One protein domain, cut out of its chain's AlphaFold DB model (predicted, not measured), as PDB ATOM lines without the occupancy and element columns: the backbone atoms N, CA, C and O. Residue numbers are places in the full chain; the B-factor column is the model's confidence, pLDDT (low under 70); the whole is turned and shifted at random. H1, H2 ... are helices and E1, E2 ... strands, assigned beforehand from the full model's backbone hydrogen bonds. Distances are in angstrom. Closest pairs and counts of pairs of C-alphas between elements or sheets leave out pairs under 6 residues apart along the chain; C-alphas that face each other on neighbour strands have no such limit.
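This is residues 4 to 122 of the 171 residues of an uncharacterized protein of Acidobacteria bacterium (UniProt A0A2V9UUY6). Look for a small, strongly twisted four-strand sheet with one long helix, H1, over one face, two layers amid long loops. There is little regular structure: 42 of 119 printed residues are in named elements, mixed in class, E1 E2 H1 E3 H2 E4 H3. The sheet, E1 E2 E4 E3, is antiparallel; the whole is compact, radius of gyration of the C-alphas 15.0 A, spanning 42 by 31 by 24 A.

Start at E4, residues 80 to 84: N 81 is 2.9 A from O 63 of E3, residues 59 to 64, and N 80 is 3.0 A from O 16 of E2, residues 15 to 18. E2 forms a hairpin with E1, residues 8 to 11; N 9 and O 17 are 2.8 A apart. H1, residues 33 to 47, is on the sheet, height 8.4 A, along the strands; its closest C-alphas to E3 are Leu 47 and Ile 59, 5.5 A. E2, H1, E3 make a split strand-helix-strand unit, two same-way strands joined through a helix, with E4 between and a right-handed crossover. H2, residues 65 to 68, only grazes the sheet; H3, residues 92 to 95, is only just not on it, with 4 pairs of C-alphas within 10 A. Every O i to N i+4 pair in H1 is within hydrogen-bond range; H2 and H3 are too short for one.

Find E1 beginning at C-alpha 8 (-19.104, -28.151, -5.042). H1 runs 21.2 A from C-alpha 33 (-9.034, -37.340, -11.655); E3 spans 14.2 A.

The farthest C-alphas, Thr 33 and Pro 110, are 44.2 A apart. Links E2 to H1, H1 to E3 and H2 to E4 are long; the printed part has no cut, and no printed residue is under 70 in pLDDT.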
ATOM      1  N   SER A   4     -13.292 -20.396  -0.950       92.12
ATOM      2  CA  SER A   4     -11.950 -20.964  -0.791       92.12
ATOM      3  C   SER A   4     -11.958 -22.372  -0.181       92.12
ATOM      4  O   SER A   4     -11.027 -23.142  -0.401       92.12
ATOM      5  N   GLY A   5     -13.032 -22.734   0.530       94.38
ATOM      6  CA  GLY A   5     -13.248 -24.075   1.084       94.38
ATOM      7  C   GLY A   5     -14.337 -24.894   0.380       94.38
ATOM      8  O   GLY A   5     -14.513 -26.076   0.679       94.38
ATOM      9  N   THR A   6     -15.086 -24.302  -0.554       96.00
ATOM     10  CA  THR A   6     -16.212 -24.979  -1.215       96.00
ATOM     11  C   THR A   6     -15.733 -25.798  -2.412       96.00
ATOM     12  O   THR A   6     -15.216 -25.244  -3.376       96.00
ATOM     13  N   ARG A   7     -15.948 -27.121  -2.389       97.88
ATOM     14  CA  ARG A   7     -15.585 -28.035  -3.495       97.88
ATOM     15  C   ARG A   7     -16.683 -28.182  -4.556       97.88
ATOM     16  O   ARG A   7     -16.381 -28.443  -5.716       97.88
ATOM     17  N   ALA A   8     -17.945 -28.040  -4.162       97.38
ATOM     18  CA  ALA A   8     -19.104 -28.151  -5.042       97.38
ATOM     19  C   ALA A   8     -20.276 -27.330  -4.491       97.38
ATOM     20  O   ALA A   8     -20.350 -27.086  -3.286       97.38
ATOM     21  N   TYR A   9     -21.189 -26.924  -5.365       94.81
ATOM     22  CA  TYR A   9     -22.351 -26.115  -5.026       94.81
ATOM     23  C   TYR A   9     -23.562 -26.468  -5.891       94.81
ATOM     24  O   TYR A   9     -23.432 -26.920  -7.027       94.81
ATOM     25  N   GLY A  10     -24.756 -26.266  -5.336       92.56
ATOM     26  CA  GLY A  10     -26.014 -26.378  -6.070       92.56
ATOM     27  C   GLY A  10     -26.432 -25.041  -6.656       92.56
ATOM     28  O   GLY A  10     -26.261 -24.003  -6.020       92.56
ATOM     29  N   LEU A  11     -26.998 -25.075  -7.858       90.12
ATOM     30  CA  LEU A  11     -27.621 -23.919  -8.488       90.12
ATOM     31  C   LEU A  11     -28.880 -24.361  -9.238       90.12
ATOM     32  O   LEU A  11     -28.867 -25.325 -10.006       90.12
ATOM     33  N   GLY A  12     -29.974 -23.633  -9.020       90.06
ATOM     34  CA  GLY A  12     -31.283 -23.998  -9.552       90.06
ATOM     35  C   GLY A  12     -31.891 -25.195  -8.817       90.06
ATOM     36  O   GLY A  12     -31.727 -25.346  -7.610       90.06
ATOM     37  N   LEU A  13     -32.638 -26.023  -9.549       93.31
ATOM     38  CA  LEU A  13     -33.456 -27.101  -8.977       93.31
ATOM     39  C   LEU A  13     -32.719 -28.451  -8.915       93.31
ATOM     40  O   LEU A  13     -32.820 -29.172  -7.923       93.31
ATOM     41  N   ASN A  14     -31.948 -28.783  -9.955       95.19
ATOM     42  CA  ASN A  14     -31.314 -30.100 -10.123       95.19
ATOM     43  C   ASN A  14     -29.803 -30.014 -10.361       95.19
ATOM     44  O   ASN A  14     -29.135 -31.046 -10.377       95.19
ATOM     45  N   GLY A  15     -29.273 -28.815 -10.609       95.94
ATOM     46  CA  GLY A  15     -27.894 -28.622 -11.038       95.94
ATOM     47  C   GLY A  15     -26.921 -28.625  -9.868       95.94
ATOM     48  O   GLY A  15     -27.096 -27.885  -8.899       95.94
ATOM     49  N   LEU A  16     -25.867 -29.423  -9.997       96.94
ATOM     50  CA  LEU A  16     -24.704 -29.406  -9.122       96.94
ATOM     51  C   LEU A  16     -23.450 -29.122  -9.947       96.94
ATOM     52  O   LEU A  16     -23.208 -29.743 -10.984       96.94
ATOM     53  N   TYR A  17     -22.655 -28.187  -9.451       97.38
ATOM     54  CA  TYR A  17     -21.431 -27.708 -10.066       97.38
ATOM     55  C   TYR A  17     -20.270 -27.963  -9.112       97.38
ATOM     56  O   TYR A  17     -20.371 -27.748  -7.904       97.38
ATOM     57  N   LEU A  18     -19.150 -28.417  -9.644       98.19
ATOM     58  CA  LEU A  18     -17.866 -28.397  -8.970       98.19
ATOM     59  C   LEU A  18     -17.305 -26.971  -8.973       98.19
ATOM     60  O   LEU A  18     -17.511 -26.212  -9.912       98.19
ATOM     61  N   ASN A  19     -16.555 -26.608  -7.940       97.94
ATOM     62  CA  ASN A  19     -15.784 -25.368  -7.927       97.94
ATOM     63  C   ASN A  19     -14.435 -25.614  -8.629       97.94
ATOM     64  O   ASN A  19     -13.403 -25.768  -7.969       97.94
ATOM     65  N   LEU A  20     -14.462 -25.771  -9.955       97.38
ATOM     66  CA  LEU A  20     -13.316 -26.136 -10.782       97.38
ATOM     67  C   LEU A  20     -12.355 -24.967 -10.980       97.38
ATOM     68  O   LEU A  20     -12.737 -23.838 -11.297       97.38
ATOM     69  N   GLN A  21     -11.064 -25.266 -10.887       97.19
ATOM     70  CA  GLN A  21     -10.021 -24.308 -11.212       97.19
ATOM     71  C   GLN A  21     -10.097 -23.893 -12.690       97.19
ATOM     72  O   GLN A  21     -10.157 -24.730 -13.590       97.19
ATOM     73  N   GLY A  22     -10.076 -22.582 -12.938       95.06
ATOM     74  CA  GLY A  22     -10.119 -22.007 -14.285       95.06
ATOM     75  C   GLY A  22     -11.521 -21.880 -14.887       95.06
ATOM     76  O   GLY A  22     -11.657 -21.217 -15.914       95.06
ATOM     77  N   ARG A  23     -12.555 -22.452 -14.254       95.19
ATOM     78  CA  ARG A  23     -13.963 -22.207 -14.603       95.19
ATOM     79  C   ARG A  23     -14.621 -21.270 -13.592       95.19
ATOM     80  O   ARG A  23     -15.221 -20.274 -13.984       95.19
ATOM     81  N   GLU A  24     -14.454 -21.540 -12.302       95.75
ATOM     82  CA  GLU A  24     -14.920 -20.676 -11.222       95.75
ATOM     83  C   GLU A  24     -13.815 -19.710 -10.762       95.75
ATOM     84  O   GLU A  24     -12.636 -20.063 -10.699       95.75
ATOM     85  N   GLY A  25     -14.195 -18.479 -10.392       94.62
ATOM     86  CA  GLY A  25     -13.239 -17.419 -10.032       94.62
ATOM     87  C   GLY A  25     -12.342 -17.744  -8.827       94.62
ATOM     88  O   GLY A  25     -11.214 -17.266  -8.755       94.62
ATOM     89  N   HIS A  26     -12.818 -18.596  -7.916       96.06
ATOM     90  CA  HIS A  26     -12.068 -19.130  -6.773       96.06
ATOM     91  C   HIS A  26     -12.032 -20.666  -6.807       96.06
ATOM     92  O   HIS A  26     -12.130 -21.317  -5.769       96.06
ATOM     93  N   GLY A  27     -11.954 -21.243  -8.008       97.38
ATOM     94  CA  GLY A  27     -11.926 -22.687  -8.218       97.38
ATOM     95  C   GLY A  27     -10.780 -23.382  -7.488       97.38
ATOM     96  O   GLY A  27      -9.621 -23.000  -7.653       97.38
ATOM     97  N   ILE A  28     -11.107 -24.423  -6.719       97.94
ATOM     98  CA  ILE A  28     -10.148 -25.204  -5.914       97.94
ATOM     99  C   ILE A  28     -10.072 -26.682  -6.315       97.94
ATOM    100  O   ILE A  28      -9.210 -27.409  -5.829       97.94
ATOM    101  N   VAL A  29     -10.987 -27.155  -7.163       98.25
ATOM    102  CA  VAL A  29     -11.016 -28.545  -7.627       98.25
ATOM    103  C   VAL A  29     -10.284 -28.645  -8.960       98.25
ATOM    104  O   VAL A  29     -10.645 -27.971  -9.924       98.25
ATOM    105  N   HIS A  30      -9.274 -29.511  -9.040       98.06
ATOM    106  CA  HIS A  30      -8.574 -29.759 -10.297       98.06
ATOM    107  C   HIS A  30      -9.422 -30.623 -11.239       98.06
ATOM    108  O   HIS A  30     -10.095 -31.578 -10.839       98.06
ATOM    109  N   SER A  31      -9.359 -30.303 -12.527       96.12
ATOM    110  CA  SER A  31      -9.965 -31.120 -13.579       96.12
ATOM    111  C   SER A  31      -9.324 -32.513 -13.663       96.12
ATOM    112  O   SER A  31      -8.223 -32.757 -13.174       96.12
ATOM    113  N   GLY A  32     -10.001 -33.447 -14.333       95.88
ATOM    114  CA  GLY A  32      -9.496 -34.808 -14.511       95.88
ATOM    115  C   GLY A  32      -9.841 -35.710 -13.327       95.88
ATOM    116  O   GLY A  32     -11.020 -35.925 -13.048       95.88
ATOM    117  N   THR A  33      -8.835 -36.302 -12.683       97.12
ATOM    118  CA  THR A  33      -9.034 -37.340 -11.655       97.12
ATOM    119  C   THR A  33      -9.745 -36.806 -10.414       97.12
ATOM    120  O   THR A  33     -10.700 -37.440  -9.965       97.12
ATOM    121  N   ASP A  34      -9.352 -35.634  -9.908       97.50
ATOM    122  CA  ASP A  34      -9.938 -35.035  -8.699       97.50
ATOM    123  C   ASP A  34     -11.429 -34.732  -8.895       97.50
ATOM    124  O   ASP A  34     -12.266 -35.146  -8.088       97.50
ATOM    125  N   ALA A  35     -11.780 -34.079 -10.009       98.06
ATOM    126  CA  ALA A  35     -13.166 -33.812 -10.385       98.06
ATOM    127  C   ALA A  35     -13.996 -35.102 -10.523       98.06
ATOM    128  O   ALA A  35     -15.093 -35.194  -9.973       98.06
ATOM    129  N   LYS A  36     -13.471 -36.128 -11.209       98.19
ATOM    130  CA  LYS A  36     -14.162 -37.422 -11.373       98.19
ATOM    131  C   LYS A  36     -14.389 -38.130 -10.039       98.19
ATOM    132  O   LYS A  36     -15.485 -38.636  -9.797       98.19
ATOM    133  N   ALA A  37     -13.379 -38.149  -9.171       98.44
ATOM    134  CA  ALA A  37     -13.478 -38.749  -7.846       98.44
ATOM    135  C   ALA A  37     -14.527 -38.029  -6.988       98.44
ATOM    136  O   ALA A  37     -15.367 -38.681  -6.371       98.44
ATOM    137  N   LEU A  38     -14.533 -36.694  -7.012       98.69
ATOM    138  CA  LEU A  38     -15.509 -35.891  -6.282       98.69
ATOM    139  C   LEU A  38     -16.936 -36.072  -6.816       98.69
ATOM    140  O   LEU A  38     -17.864 -36.227  -6.026       98.69
ATOM    141  N   MET A  39     -17.137 -36.113  -8.136       98.69
ATOM    142  CA  MET A  39     -18.465 -36.382  -8.702       98.69
ATOM    143  C   MET A  39     -19.001 -37.747  -8.276       98.69
ATOM    144  O   MET A  39     -20.174 -37.859  -7.917       98.69
ATOM    145  N   LYS A  40     -18.142 -38.774  -8.269       98.56
ATOM    146  CA  LYS A  40     -18.498 -40.111  -7.786       98.56
ATOM    147  C   LYS A  40     -18.863 -40.095  -6.298       98.56
ATOM    148  O   LYS A  40     -19.915 -40.612  -5.938       98.56
ATOM    149  N   GLU A  41     -18.047 -39.446  -5.466       98.69
ATOM    150  CA  GLU A  41     -18.299 -39.279  -4.029       98.69
ATOM    151  C   GLU A  41     -19.663 -38.613  -3.771       98.69
ATOM    152  O   GLU A  41     -20.471 -39.116  -2.988       98.69
ATOM    153  N   ILE A  42     -19.940 -37.494  -4.450       98.62
ATOM    154  CA  ILE A  42     -21.201 -36.754  -4.322       98.62
ATOM    155  C   ILE A  42     -22.377 -37.624  -4.767       98.62
ATOM    156  O   ILE A  42     -23.358 -37.736  -4.037       98.62
ATOM    157  N   LYS A  43     -22.274 -38.270  -5.934       98.75
ATOM    158  CA  LYS A  43     -23.306 -39.170  -6.463       98.75
ATOM    159  C   LYS A  43     -23.658 -40.273  -5.467       98.75
ATOM    160  O   LYS A  43     -24.834 -40.456  -5.165       98.75
ATOM    161  N   GLU A  44     -22.661 -40.975  -4.936       98.69
ATOM    162  CA  GLU A  44     -22.865 -42.058  -3.969       98.69
ATOM    163  C   GLU A  44     -23.530 -41.556  -2.684       98.69
ATOM    164  O   GLU A  44     -24.518 -42.135  -2.232       98.69
ATOM    165  N   LYS A  45     -23.045 -40.440  -2.125       98.56
ATOM    166  CA  LYS A  45     -23.614 -39.853  -0.905       98.56
ATOM    167  C   LYS A  45     -25.057 -39.397  -1.100       98.56
ATOM    168  O   LYS A  45     -25.890 -39.686  -0.249       98.56
ATOM    169  N   LEU A  46     -25.366 -38.730  -2.214       98.31
ATOM    170  CA  LEU A  46     -26.719 -38.258  -2.518       98.31
ATOM    171  C   LEU A  46     -27.700 -39.419  -2.711       98.31
ATOM    172  O   LEU A  46     -28.780 -39.403  -2.125       98.31
ATOM    173  N   LEU A  47     -27.310 -40.462  -3.451       98.69
ATOM    174  CA  LEU A  47     -28.116 -41.682  -3.605       98.69
ATOM    175  C   LEU A  47     -28.290 -42.447  -2.280       98.69
ATOM    176  O   LEU A  47     -29.240 -43.217  -2.114       98.69
ATOM    177  N   GLY A  48     -27.386 -42.237  -1.321       98.31
ATOM    178  CA  GLY A  48     -27.455 -42.778   0.034       98.31
ATOM    179  C   GLY A  48     -28.394 -42.024   0.983       98.31
ATOM    180  O   GLY A  48     -28.717 -42.558   2.041       98.31
ATOM    181  N   VAL A  49     -28.869 -40.823   0.630       97.75
ATOM    182  CA  VAL A  49     -29.740 -40.029   1.513       97.75
ATOM    183  C   VAL A  49     -31.087 -40.727   1.703       97.75
ATOM    184  O   VAL A  49     -31.742 -41.145   0.742       97.75
ATOM    185  N   ARG A  50     -31.510 -40.844   2.963       98.00
ATOM    186  CA  ARG A  50     -32.816 -41.369   3.366       98.00
ATOM    187  C   ARG A  50     -33.544 -40.326   4.193       98.00
ATOM    188  O   ARG A  50     -32.924 -39.667   5.024       98.00
ATOM    189  N   ASP A  51     -34.844 -40.199   3.972       97.88
ATOM    190  CA  ASP A  51     -35.700 -39.442   4.875       97.88
ATOM    191  C   ASP A  51     -35.808 -40.203   6.209       97.88
ATOM    192  O   ASP A  51     -36.242 -41.357   6.207       97.88
ATOM    193  N   PRO A  52     -35.413 -39.603   7.346       96.38
ATOM    194  CA  PRO A  52     -35.483 -40.265   8.644       96.38
ATOM    195  C   PRO A  52     -36.917 -40.574   9.101       96.38
ATOM    196  O   PRO A  52     -37.085 -41.440   9.955       96.38
ATOM    197  N   GLN A  53     -37.940 -39.895   8.566       95.50
ATOM    198  CA  GLN A  53     -39.338 -40.136   8.940       95.50
ATOM    199  C   GLN A  53     -39.937 -41.322   8.176       95.50
ATOM    200  O   GLN A  53     -40.550 -42.197   8.784       95.50
ATOM    201  N   SER A  54     -39.765 -41.366   6.851       96.31
ATOM    202  CA  SER A  54     -40.355 -42.416   6.005       96.31
ATOM    203  C   SER A  54     -39.418 -43.580   5.675       96.31
ATOM    204  O   SER A  54     -39.875 -44.636   5.238       96.31
ATOM    205  N   GLY A  55     -38.104 -43.401   5.829       97.50
ATOM    206  CA  GLY A  55     -37.077 -44.348   5.385       97.50
ATOM    207  C   GLY A  55     -36.869 -44.394   3.865       97.50
ATOM    208  O   GLY A  55     -36.033 -45.164   3.386       97.50
ATOM    209  N   LEU A  56     -37.601 -43.591   3.087       98.00
ATOM    210  CA  LEU A  56     -37.504 -43.572   1.627       98.00
ATOM    211  C   LEU A  56     -36.231 -42.862   1.152       98.00
ATOM    212  O   LEU A  56     -35.721 -41.946   1.797       98.00
ATOM    213  N   SER A  57     -35.733 -43.251  -0.023       98.19
ATOM    214  CA  SER A  57     -34.694 -42.488  -0.724       98.19
ATOM    215  C   SER A  57     -35.230 -41.117  -1.128       98.19
ATOM    216  O   SER A  57     -36.275 -41.038  -1.770       98.19
ATOM    217  N   VAL A  58     -34.498 -40.050  -0.802       97.88
ATOM    218  CA  VAL A  58     -34.847 -38.674  -1.212       97.88
ATOM    219  C   VAL A  58     -34.465 -38.433  -2.675       97.88
ATOM    220  O   VAL A  58     -35.193 -37.793  -3.432       97.88
ATOM    221  N   ILE A  59     -33.319 -38.980  -3.079       98.31
ATOM    222  CA  ILE A  59     -32.741 -38.870  -4.418       98.31
ATOM    223  C   ILE A  59     -32.608 -40.286  -4.972       98.31
ATOM    224  O   ILE A  59     -32.035 -41.158  -4.319       98.31
ATOM    225  N   THR A  60     -33.150 -40.523  -6.163       98.44
ATOM    226  CA  THR A  60     -33.133 -41.839  -6.828       98.44
ATOM    227  C   THR A  60     -32.196 -41.880  -8.024       98.44
ATOM    228  O   THR A  60     -31.785 -42.962  -8.438       98.44
ATOM    229  N   ARG A  61     -31.793 -40.712  -8.535       98.19
ATOM    230  CA  ARG A  61     -30.915 -40.598  -9.695       98.19
ATOM    231  C   ARG A  61     -29.928 -39.456  -9.523       98.19
ATOM    232  O   ARG A  61     -30.275 -38.391  -9.027       98.19
ATOM    233  N   VAL A  62     -28.690 -39.681  -9.951       98.44
ATOM    234  CA  VAL A  62     -27.690 -38.623 -10.127       98.44
ATOM    235  C   VAL A  62     -26.900 -38.936 -11.394       98.44
ATOM    236  O   VAL A  62     -26.182 -39.943 -11.463       98.44
ATOM    237  N   ASP A  63     -27.049 -38.080 -12.394       98.19
ATOM    238  CA  ASP A  63     -26.351 -38.190 -13.670       98.19
ATOM    239  C   ASP A  63     -25.086 -37.343 -13.655       98.19
ATOM    240  O   ASP A  63     -25.121 -36.184 -13.251       98.19
ATOM    241  N   ILE A  64     -23.975 -37.912 -14.120       97.88
ATOM    242  CA  ILE A  64     -22.764 -37.146 -14.417       97.88
ATOM    243  C   ILE A  64     -22.944 -36.590 -15.826       97.88
ATOM    244  O   ILE A  64     -23.090 -37.352 -16.781       97.88
ATOM    245  N   ALA A  65     -22.943 -35.267 -15.969       96.19
ATOM    246  CA  ALA A  65     -23.298 -34.599 -17.219       96.19
ATOM    247  C   ALA A  65     -22.423 -35.050 -18.395       96.19
ATOM    248  O   ALA A  65     -22.930 -35.301 -19.483       96.19
ATOM    249  N   SER A  66     -21.124 -35.242 -18.157       94.69
ATOM    250  CA  SER A  66     -20.181 -35.723 -19.177       94.69
ATOM    251  C   SER A  66     -20.433 -37.163 -19.651       94.69
ATOM    252  O   SER A  66     -19.896 -37.549 -20.685       94.69
ATOM    253  N   GLU A  67     -21.246 -37.946 -18.935       95.56
ATOM    254  CA  GLU A  67     -21.646 -39.304 -19.329       95.56
ATOM    255  C   GLU A  67     -22.958 -39.322 -20.128       95.56
ATOM    256  O   GLU A  67     -23.188 -40.250 -20.901       95.56
ATOM    257  N   VAL A  68     -23.829 -38.321 -19.941       93.88
ATOM    258  CA  VAL A  68     -25.200 -38.327 -20.491       93.88
ATOM    259  C   VAL A  68     -25.463 -37.244 -21.532       93.88
ATOM    260  O   VAL A  68     -26.376 -37.391 -22.344       93.88
ATOM    261  N   TYR A  69     -24.698 -36.152 -21.520       93.50
ATOM    262  CA  TYR A  69     -24.824 -35.064 -22.481       93.50
ATOM    263  C   TYR A  69     -23.788 -35.183 -23.591       93.50
ATOM    264  O   TYR A  69     -22.637 -35.555 -23.378       93.50
ATOM    265  N   SER A  70     -24.204 -34.802 -24.794       91.00
ATOM    266  CA  SER A  70     -23.392 -34.841 -26.005       91.00
ATOM    267  C   SER A  70     -23.599 -33.584 -26.842       91.00
ATOM    268  O   SER A  70     -24.607 -32.891 -26.704       91.00
ATOM    269  N   GLY A  71     -22.671 -33.326 -27.759       90.62
ATOM    270  CA  GLY A  71     -22.739 -32.189 -28.672       90.62
ATOM    271  C   GLY A  71     -21.963 -30.964 -28.178       90.62
ATOM    272  O   GLY A  71     -21.380 -30.983 -27.094       90.62
ATOM    273  N   PRO A  72     -21.932 -29.888 -28.978       91.19
ATOM    274  CA  PRO A  72     -21.011 -28.762 -28.789       91.19
ATOM    275  C   PRO A  72     -21.222 -27.978 -27.486       91.19
ATOM    276  O   PRO A  72     -20.305 -27.308 -27.024       91.19
ATOM    277  N   TYR A  73     -22.406 -28.081 -26.877       90.38
ATOM    278  CA  TYR A  73     -22.770 -27.362 -25.653       90.38
ATOM    279  C   TYR A  73     -22.800 -28.256 -24.406       90.38
ATOM    280  O   TYR A  73     -23.246 -27.817 -23.346       90.38
ATOM    281  N   SER A  74     -22.331 -29.508 -24.493       91.56
ATOM    282  CA  SER A  74     -22.446 -30.471 -23.386       91.56
ATOM    283  C   SER A  74     -21.677 -30.060 -22.124       91.56
ATOM    284  O   SER A  74     -21.974 -30.557 -21.045       91.56
ATOM    285  N   GLN A  75     -20.706 -29.151 -22.258       89.44
ATOM    286  CA  GLN A  75     -19.870 -28.640 -21.163       89.44
ATOM    287  C   GLN A  75     -20.357 -27.298 -20.589       89.44
ATOM    288  O   GLN A  75     -19.740 -26.766 -19.674       89.44
ATOM    289  N   SER A  76     -21.438 -26.722 -21.127       90.88
ATOM    290  CA  SER A  76     -21.982 -25.438 -20.655       90.88
ATOM    291  C   SER A  76     -22.948 -25.588 -19.473       90.88
ATOM    292  O   SER A  76     -23.401 -24.589 -18.915       90.88
ATOM    293  N   GLY A  77     -23.309 -26.825 -19.130       92.44
ATOM    294  CA  GLY A  77     -24.267 -27.155 -18.079       92.44
ATOM    295  C   GLY A  77     -23.624 -27.457 -16.717       92.44
ATOM    296  O   GLY A  77     -22.433 -27.218 -16.523       92.44
ATOM    297  N   PRO A  78     -24.417 -27.978 -15.763       96.44
ATOM    298  CA  PRO A  78     -23.904 -28.508 -14.500       96.44
ATOM    299  C   PRO A  78     -23.006 -29.729 -14.720       96.44
ATOM    300  O   PRO A  78     -23.108 -30.397 -15.747       96.44
ATOM    301  N   ASP A  79     -22.180 -30.067 -13.731       97.94
ATOM    302  CA  ASP A  79     -21.369 -31.294 -13.750       97.94
ATOM    303  C   ASP A  79     -22.196 -32.529 -13.372       97.94
ATOM    304  O   ASP A  79     -21.933 -33.643 -13.831       97.94
ATOM    305  N   LEU A  80     -23.213 -32.325 -12.533       98.31
ATOM    306  CA  LEU A  80     -24.100 -33.351 -12.004       98.31
ATOM    307  C   LEU A  80     -25.558 -32.880 -12.081       98.31
ATOM    308  O   LEU A  80     -25.865 -31.719 -11.800       98.31
ATOM    309  N   ILE A  81     -26.465 -33.797 -12.411       97.81
ATOM    310  CA  ILE A  81     -27.910 -33.557 -12.442       97.81
ATOM    311  C   ILE A  81     -28.581 -34.482 -11.433       97.81
ATOM    312  O   ILE A  81     -28.500 -35.703 -11.545       97.81
ATOM    313  N   VAL A  82     -29.240 -33.893 -10.439       97.88
ATOM    314  CA  VAL A  82     -29.933 -34.601  -9.357       97.88
ATOM    315  C   VAL A  82     -31.363 -34.927  -9.776       97.88
ATOM    316  O   VAL A  82     -32.083 -34.050 -10.232       97.88
ATOM    317  N   GLY A  83     -31.801 -36.168  -9.582       97.38
ATOM    318  CA  GLY A  83     -33.180 -36.614  -9.758       97.38
ATOM    319  C   GLY A  83     -33.801 -37.011  -8.419       97.38
ATOM    320  O   GLY A  83     -33.406 -38.009  -7.812       97.38
ATOM    321  N   TYR A  84     -34.771 -36.222  -7.958       97.00
ATOM    322  CA  TYR A  84     -35.502 -36.483  -6.716       97.00
ATOM    323  C   TYR A  84     -36.543 -37.595  -6.881       97.00
ATOM    324  O   TYR A  84     -37.108 -37.784  -7.961       97.00
ATOM    325  N   ASN A  85     -36.817 -38.305  -5.789       97.00
ATOM    326  CA  ASN A  85     -37.859 -39.326  -5.728       97.00
ATOM    327  C   ASN A  85     -39.271 -38.701  -5.715       97.00
ATOM    328  O   ASN A  85     -39.444 -37.507  -5.469       97.00
ATOM    329  N   ARG A  86     -40.313 -39.516  -5.920       93.75
ATOM    330  CA  ARG A  86     -41.716 -39.101  -5.758       93.75
ATOM    331  C   ARG A  86     -41.945 -38.496  -4.371       93.75
ATOM    332  O   ARG A  86     -41.627 -39.119  -3.364       93.75
ATOM    333  N   GLY A  87     -42.543 -37.305  -4.341       92.62
ATOM    334  CA  GLY A  87     -42.826 -36.566  -3.105       92.62
ATOM    335  C   GLY A  87     -41.667 -35.702  -2.600       92.62
ATOM    336  O   GLY A  87     -41.857 -34.961  -1.642       92.62
ATOM    337  N   TYR A  88     -40.505 -35.742  -3.258       94.50
ATOM    338  CA  TYR A  88     -39.338 -34.930  -2.922       94.50
ATOM    339  C   TYR A  88     -38.997 -33.964  -4.056       94.50
ATOM    340  O   TYR A  88     -39.256 -34.230  -5.228       94.50
ATOM    341  N   ARG A  89     -38.405 -32.827  -3.691       93.62
ATOM    342  CA  ARG A  89     -37.967 -31.764  -4.604       93.62
ATOM    343  C   ARG A  89     -36.935 -30.876  -3.914       93.62
ATOM    344  O   ARG A  89     -36.810 -30.909  -2.689       93.62
ATOM    345  N   ALA A  90     -36.264 -30.021  -4.681       92.81
ATOM    346  CA  ALA A  90     -35.482 -28.932  -4.109       92.81
ATOM    347  C   ALA A  90     -36.373 -27.982  -3.281       92.81
ATOM    348  O   ALA A  90     -37.473 -27.598  -3.708       92.81
ATOM    349  N   GLY A  91     -35.880 -27.593  -2.103       91.00
ATOM    350  CA  GLY A  91     -36.553 -26.647  -1.215       91.00
ATOM    351  C   GLY A  91     -36.589 -25.233  -1.799       91.00
ATOM    352  O   GLY A  91     -35.663 -24.795  -2.476       91.00
ATOM    353  N   TRP A  92     -37.650 -24.475  -1.515       88.06
ATOM    354  CA  TRP A  92     -37.823 -23.131  -2.084       88.06
ATOM    355  C   TRP A  92     -36.698 -22.166  -1.718       88.06
ATOM    356  O   TRP A  92     -36.217 -21.409  -2.558       88.06
ATOM    357  N   LYS A  93     -36.250 -22.230  -0.464       88.12
ATOM    358  CA  LYS A  93     -35.183 -21.375   0.060       88.12
ATOM    359  C   LYS A  93     -33.848 -21.634  -0.641       88.12
ATOM    360  O   LYS A  93     -33.125 -20.683  -0.925       88.12
ATOM    361  N   THR A  94     -33.531 -22.893  -0.951       88.12
ATOM    362  CA  THR A  94     -32.231 -23.251  -1.539       88.12
ATOM    363  C   THR A  94     -32.108 -22.771  -2.979       88.12
ATOM    364  O   THR A  94     -31.047 -22.296  -3.375       88.12
ATOM    365  N   ILE A  95     -33.206 -22.778  -3.738       85.25
ATOM    366  CA  ILE A  95     -33.244 -22.259  -5.116       85.25
ATOM    367  C   ILE A  95     -33.003 -20.742  -5.152       85.25
ATOM    368  O   ILE A  95     -32.436 -20.227  -6.111       85.25
ATOM    369  N   LEU A  96     -33.391 -20.028  -4.090       85.88
ATOM    370  CA  LEU A  96     -33.119 -18.599  -3.909       85.88
ATOM    371  C   LEU A  96     -31.720 -18.318  -3.322       85.88
ATOM    372  O   LEU A  96     -31.399 -17.170  -3.028       85.88
ATOM    373  N   GLY A  97     -30.888 -19.351  -3.143       83.88
ATOM    374  CA  GLY A  97     -29.513 -19.237  -2.650       83.88
ATOM    375  C   GLY A  97     -29.366 -19.227  -1.125       83.88
ATOM    376  O   GLY A  97     -28.282 -18.925  -0.623       83.88
ATOM    377  N   ALA A  98     -30.422 -19.543  -0.371       87.75
ATOM    378  CA  ALA A  98     -30.340 -19.661   1.082       87.75
ATOM    379  C   ALA A  98     -29.853 -21.053   1.526       87.75
ATOM    380  O   ALA A  98     -30.048 -22.055   0.839       87.75
ATOM    381  N   PHE A  99     -29.275 -21.115   2.727       86.75
ATOM    382  CA  PHE A  99     -28.746 -22.332   3.348       86.75
ATOM    383  C   PHE A  99     -29.509 -22.610   4.653       86.75
ATOM    384  O   PHE A  99     -29.031 -22.236   5.726       86.75
ATOM    385  N   PRO A 100     -30.734 -23.165   4.582       89.44
ATOM    386  CA  PRO A 100     -31.488 -23.502   5.783       89.44
ATOM    387  C   PRO A 100     -30.741 -24.567   6.612       89.44
ATOM    388  O   PRO A 100     -30.011 -25.378   6.041       89.44
ATOM    389  N   PRO A 101     -30.906 -24.571   7.949       89.56
ATOM    390  CA  PRO A 101     -30.253 -25.552   8.817       89.56
ATOM    391  C   PRO A 101     -30.818 -26.964   8.619       89.56
ATOM    392  O   PRO A 101     -30.085 -27.946   8.746       89.56
ATOM    393  N   ASP A 102     -32.105 -27.059   8.288       91.62
ATOM    394  CA  ASP A 102     -32.785 -28.320   8.034       91.62
ATOM    395  C   ASP A 102     -32.491 -28.809   6.613       91.62
ATOM    396  O   ASP A 102     -32.625 -28.071   5.634       91.62
ATOM    397  N   THR A 103     -32.119 -30.082   6.495       91.56
ATOM    398  CA  THR A 103     -31.860 -30.730   5.202       91.56
ATOM    399  C   THR A 103     -33.142 -31.151   4.486       91.56
ATOM    400  O   THR A 103     -33.144 -31.266   3.262       91.56
ATOM    401  N   LEU A 104     -34.225 -31.374   5.237       94.25
ATOM    402  CA  LEU A 104     -35.551 -31.738   4.746       94.25
ATOM    403  C   LEU A 104     -36.607 -30.929   5.506       94.25
ATOM    404  O   LEU A 104     -36.569 -30.849   6.731       94.25
ATOM    405  N   GLU A 105     -37.572 -30.364   4.784       92.81
ATOM    406  CA  GLU A 105     -38.733 -29.675   5.353       92.81
ATOM    407  C   GLU A 105     -40.009 -30.116   4.620       92.81
ATOM    408  O   GLU A 105     -39.989 -30.377   3.415       92.81
ATOM    409  N   ASN A 106     -41.132 -30.197   5.338       92.25
ATOM    410  CA  ASN A 106     -42.423 -30.487   4.718       92.25
ATOM    411  C   ASN A 106     -42.887 -29.286   3.892       92.25
ATOM    412  O   ASN A 106     -42.980 -28.165   4.399       92.25
ATOM    413  N   ASN A 107     -43.246 -29.523   2.630       91.12
ATOM    414  CA  ASN A 107     -43.837 -28.487   1.798       91.12
ATOM    415  C   ASN A 107     -45.348 -28.387   2.053       91.12
ATOM    416  O   ASN A 107     -46.138 -29.118   1.462       91.12
ATOM    417  N   ASN A 108     -45.737 -27.444   2.909       90.19
ATOM    418  CA  ASN A 108     -47.141 -27.143   3.211       90.19
ATOM    419  C   ASN A 108     -47.744 -26.073   2.277       90.19
ATOM    420  O   ASN A 108     -48.841 -25.574   2.531       90.19
ATOM    421  N   ASN A 109     -47.025 -25.666   1.224       88.50
ATOM    422  CA  ASN A 109     -47.510 -24.688   0.255       88.50
ATOM    423  C   ASN A 109     -48.517 -25.348  -0.711       88.50
ATOM    424  O   ASN A 109     -48.263 -26.466  -1.166       88.50
ATOM    425  N   PRO A 110     -49.609 -24.658  -1.100       87.38
ATOM    426  CA  PRO A 110     -50.486 -25.106  -2.185       87.38
ATOM    427  C   PRO A 110     -49.747 -25.463  -3.485       87.38
ATOM    428  O   PRO A 110     -50.168 -26.366  -4.205       87.38
ATOM    429  N   TRP A 111     -48.629 -24.791  -3.783       81.31
ATOM    430  CA  TRP A 111     -47.728 -25.163  -4.870       81.31
ATOM    431  C   TRP A 111     -46.720 -26.216  -4.393       81.31
ATOM    432  O   TRP A 111     -45.600 -25.910  -3.964       81.31
ATOM    433  N   SER A 112     -47.134 -27.480  -4.449       78.31
ATOM    434  CA  SER A 112     -46.355 -28.603  -3.915       78.31
ATOM    435  C   SER A 112     -45.577 -29.406  -4.962       78.31
ATOM    436  O   SER A 112     -44.641 -30.119  -4.600       78.31
ATOM    437  N   GLY A 113     -45.903 -29.257  -6.250       77.50
ATOM    438  CA  GLY A 113     -45.315 -30.040  -7.342       77.50
ATOM    439  C   GLY A 113     -44.377 -29.257  -8.265       77.50
ATOM    440  O   GLY A 113     -44.557 -28.064  -8.508       77.50
ATOM    441  N   ASP A 114     -43.392 -29.958  -8.821       84.44
ATOM    442  CA  ASP A 114     -42.692 -29.585 -10.051       84.44
ATOM    443  C   ASP A 114     -42.366 -30.841 -10.884       84.44
ATOM    444  O   ASP A 114     -42.755 -31.952 -10.530       84.44
ATOM    445  N   HIS A 115     -41.698 -30.645 -12.020       86.62
ATOM    446  CA  HIS A 115     -41.208 -31.703 -12.913       86.62
ATOM    447  C   HIS A 115     -39.680 -31.866 -12.833       86.62
ATOM    448  O   HIS A 115     -39.070 -32.557 -13.647       86.62
ATOM    449  N   CYS A 116     -39.054 -31.220 -11.853       92.12
ATOM    450  CA  CYS A 116     -37.619 -31.188 -11.629       92.12
ATOM    451  C   CYS A 116     -37.213 -32.367 -10.746       92.12
ATOM    452  O   CYS A 116     -36.629 -32.195  -9.681       92.12
ATOM    453  N   MET A 117     -37.512 -33.580 -11.199       94.56
ATOM    454  CA  MET A 117     -37.320 -34.818 -10.446       94.56
ATOM    455  C   MET A 117     -36.635 -35.897 -11.291       94.56
ATOM    456  O   MET A 117     -36.196 -35.636 -12.411       94.56
ATOM    457  N   ASP A 118     -36.497 -37.108 -10.755       96.56
ATOM    458  CA  ASP A 118     -35.992 -38.243 -11.525       96.56
ATOM    459  C   ASP A 118     -36.890 -38.520 -12.742       96.56
ATOM    460  O   ASP A 118     -38.073 -38.850 -12.609       96.56
ATOM    461  N   ARG A 119     -36.312 -38.389 -13.943       92.62
ATOM    462  CA  ARG A 119     -37.024 -38.553 -15.215       92.62
ATOM    463  C   ARG A 119     -37.631 -39.947 -15.381       92.62
ATOM    464  O   ARG A 119     -38.645 -40.083 -16.058       92.62
ATOM    465  N   ASP A 120     -37.039 -40.973 -14.767       93.06
ATOM    466  CA  ASP A 120     -37.521 -42.350 -14.903       93.06
ATOM    467  C   ASP A 120     -38.812 -42.560 -14.085       93.06
ATOM    468  O   ASP A 120     -39.602 -43.464 -14.364       93.06
ATOM    469  N   LEU A 121     -39.086 -41.677 -13.116       93.81
ATOM    470  CA  LEU A 121     -40.330 -41.656 -12.341       93.81
ATOM    471  C   LEU A 121     -41.447 -40.856 -13.032       93.81
ATOM    472  O   LEU A 121     -42.606 -40.954 -12.618       93.81
ATOM    473  N   VAL A 122     -41.135 -40.086 -14.079       89.94
ATOM    474  CA  VAL A 122     -42.107 -39.305 -14.862       89.94
ATOM    475  C   VAL A 122     -41.853 -39.512 -16.361       89.94
ATOM    476  O   VAL A 122     -41.415 -38.593 -17.055       89.94
TER     477      VAL A 122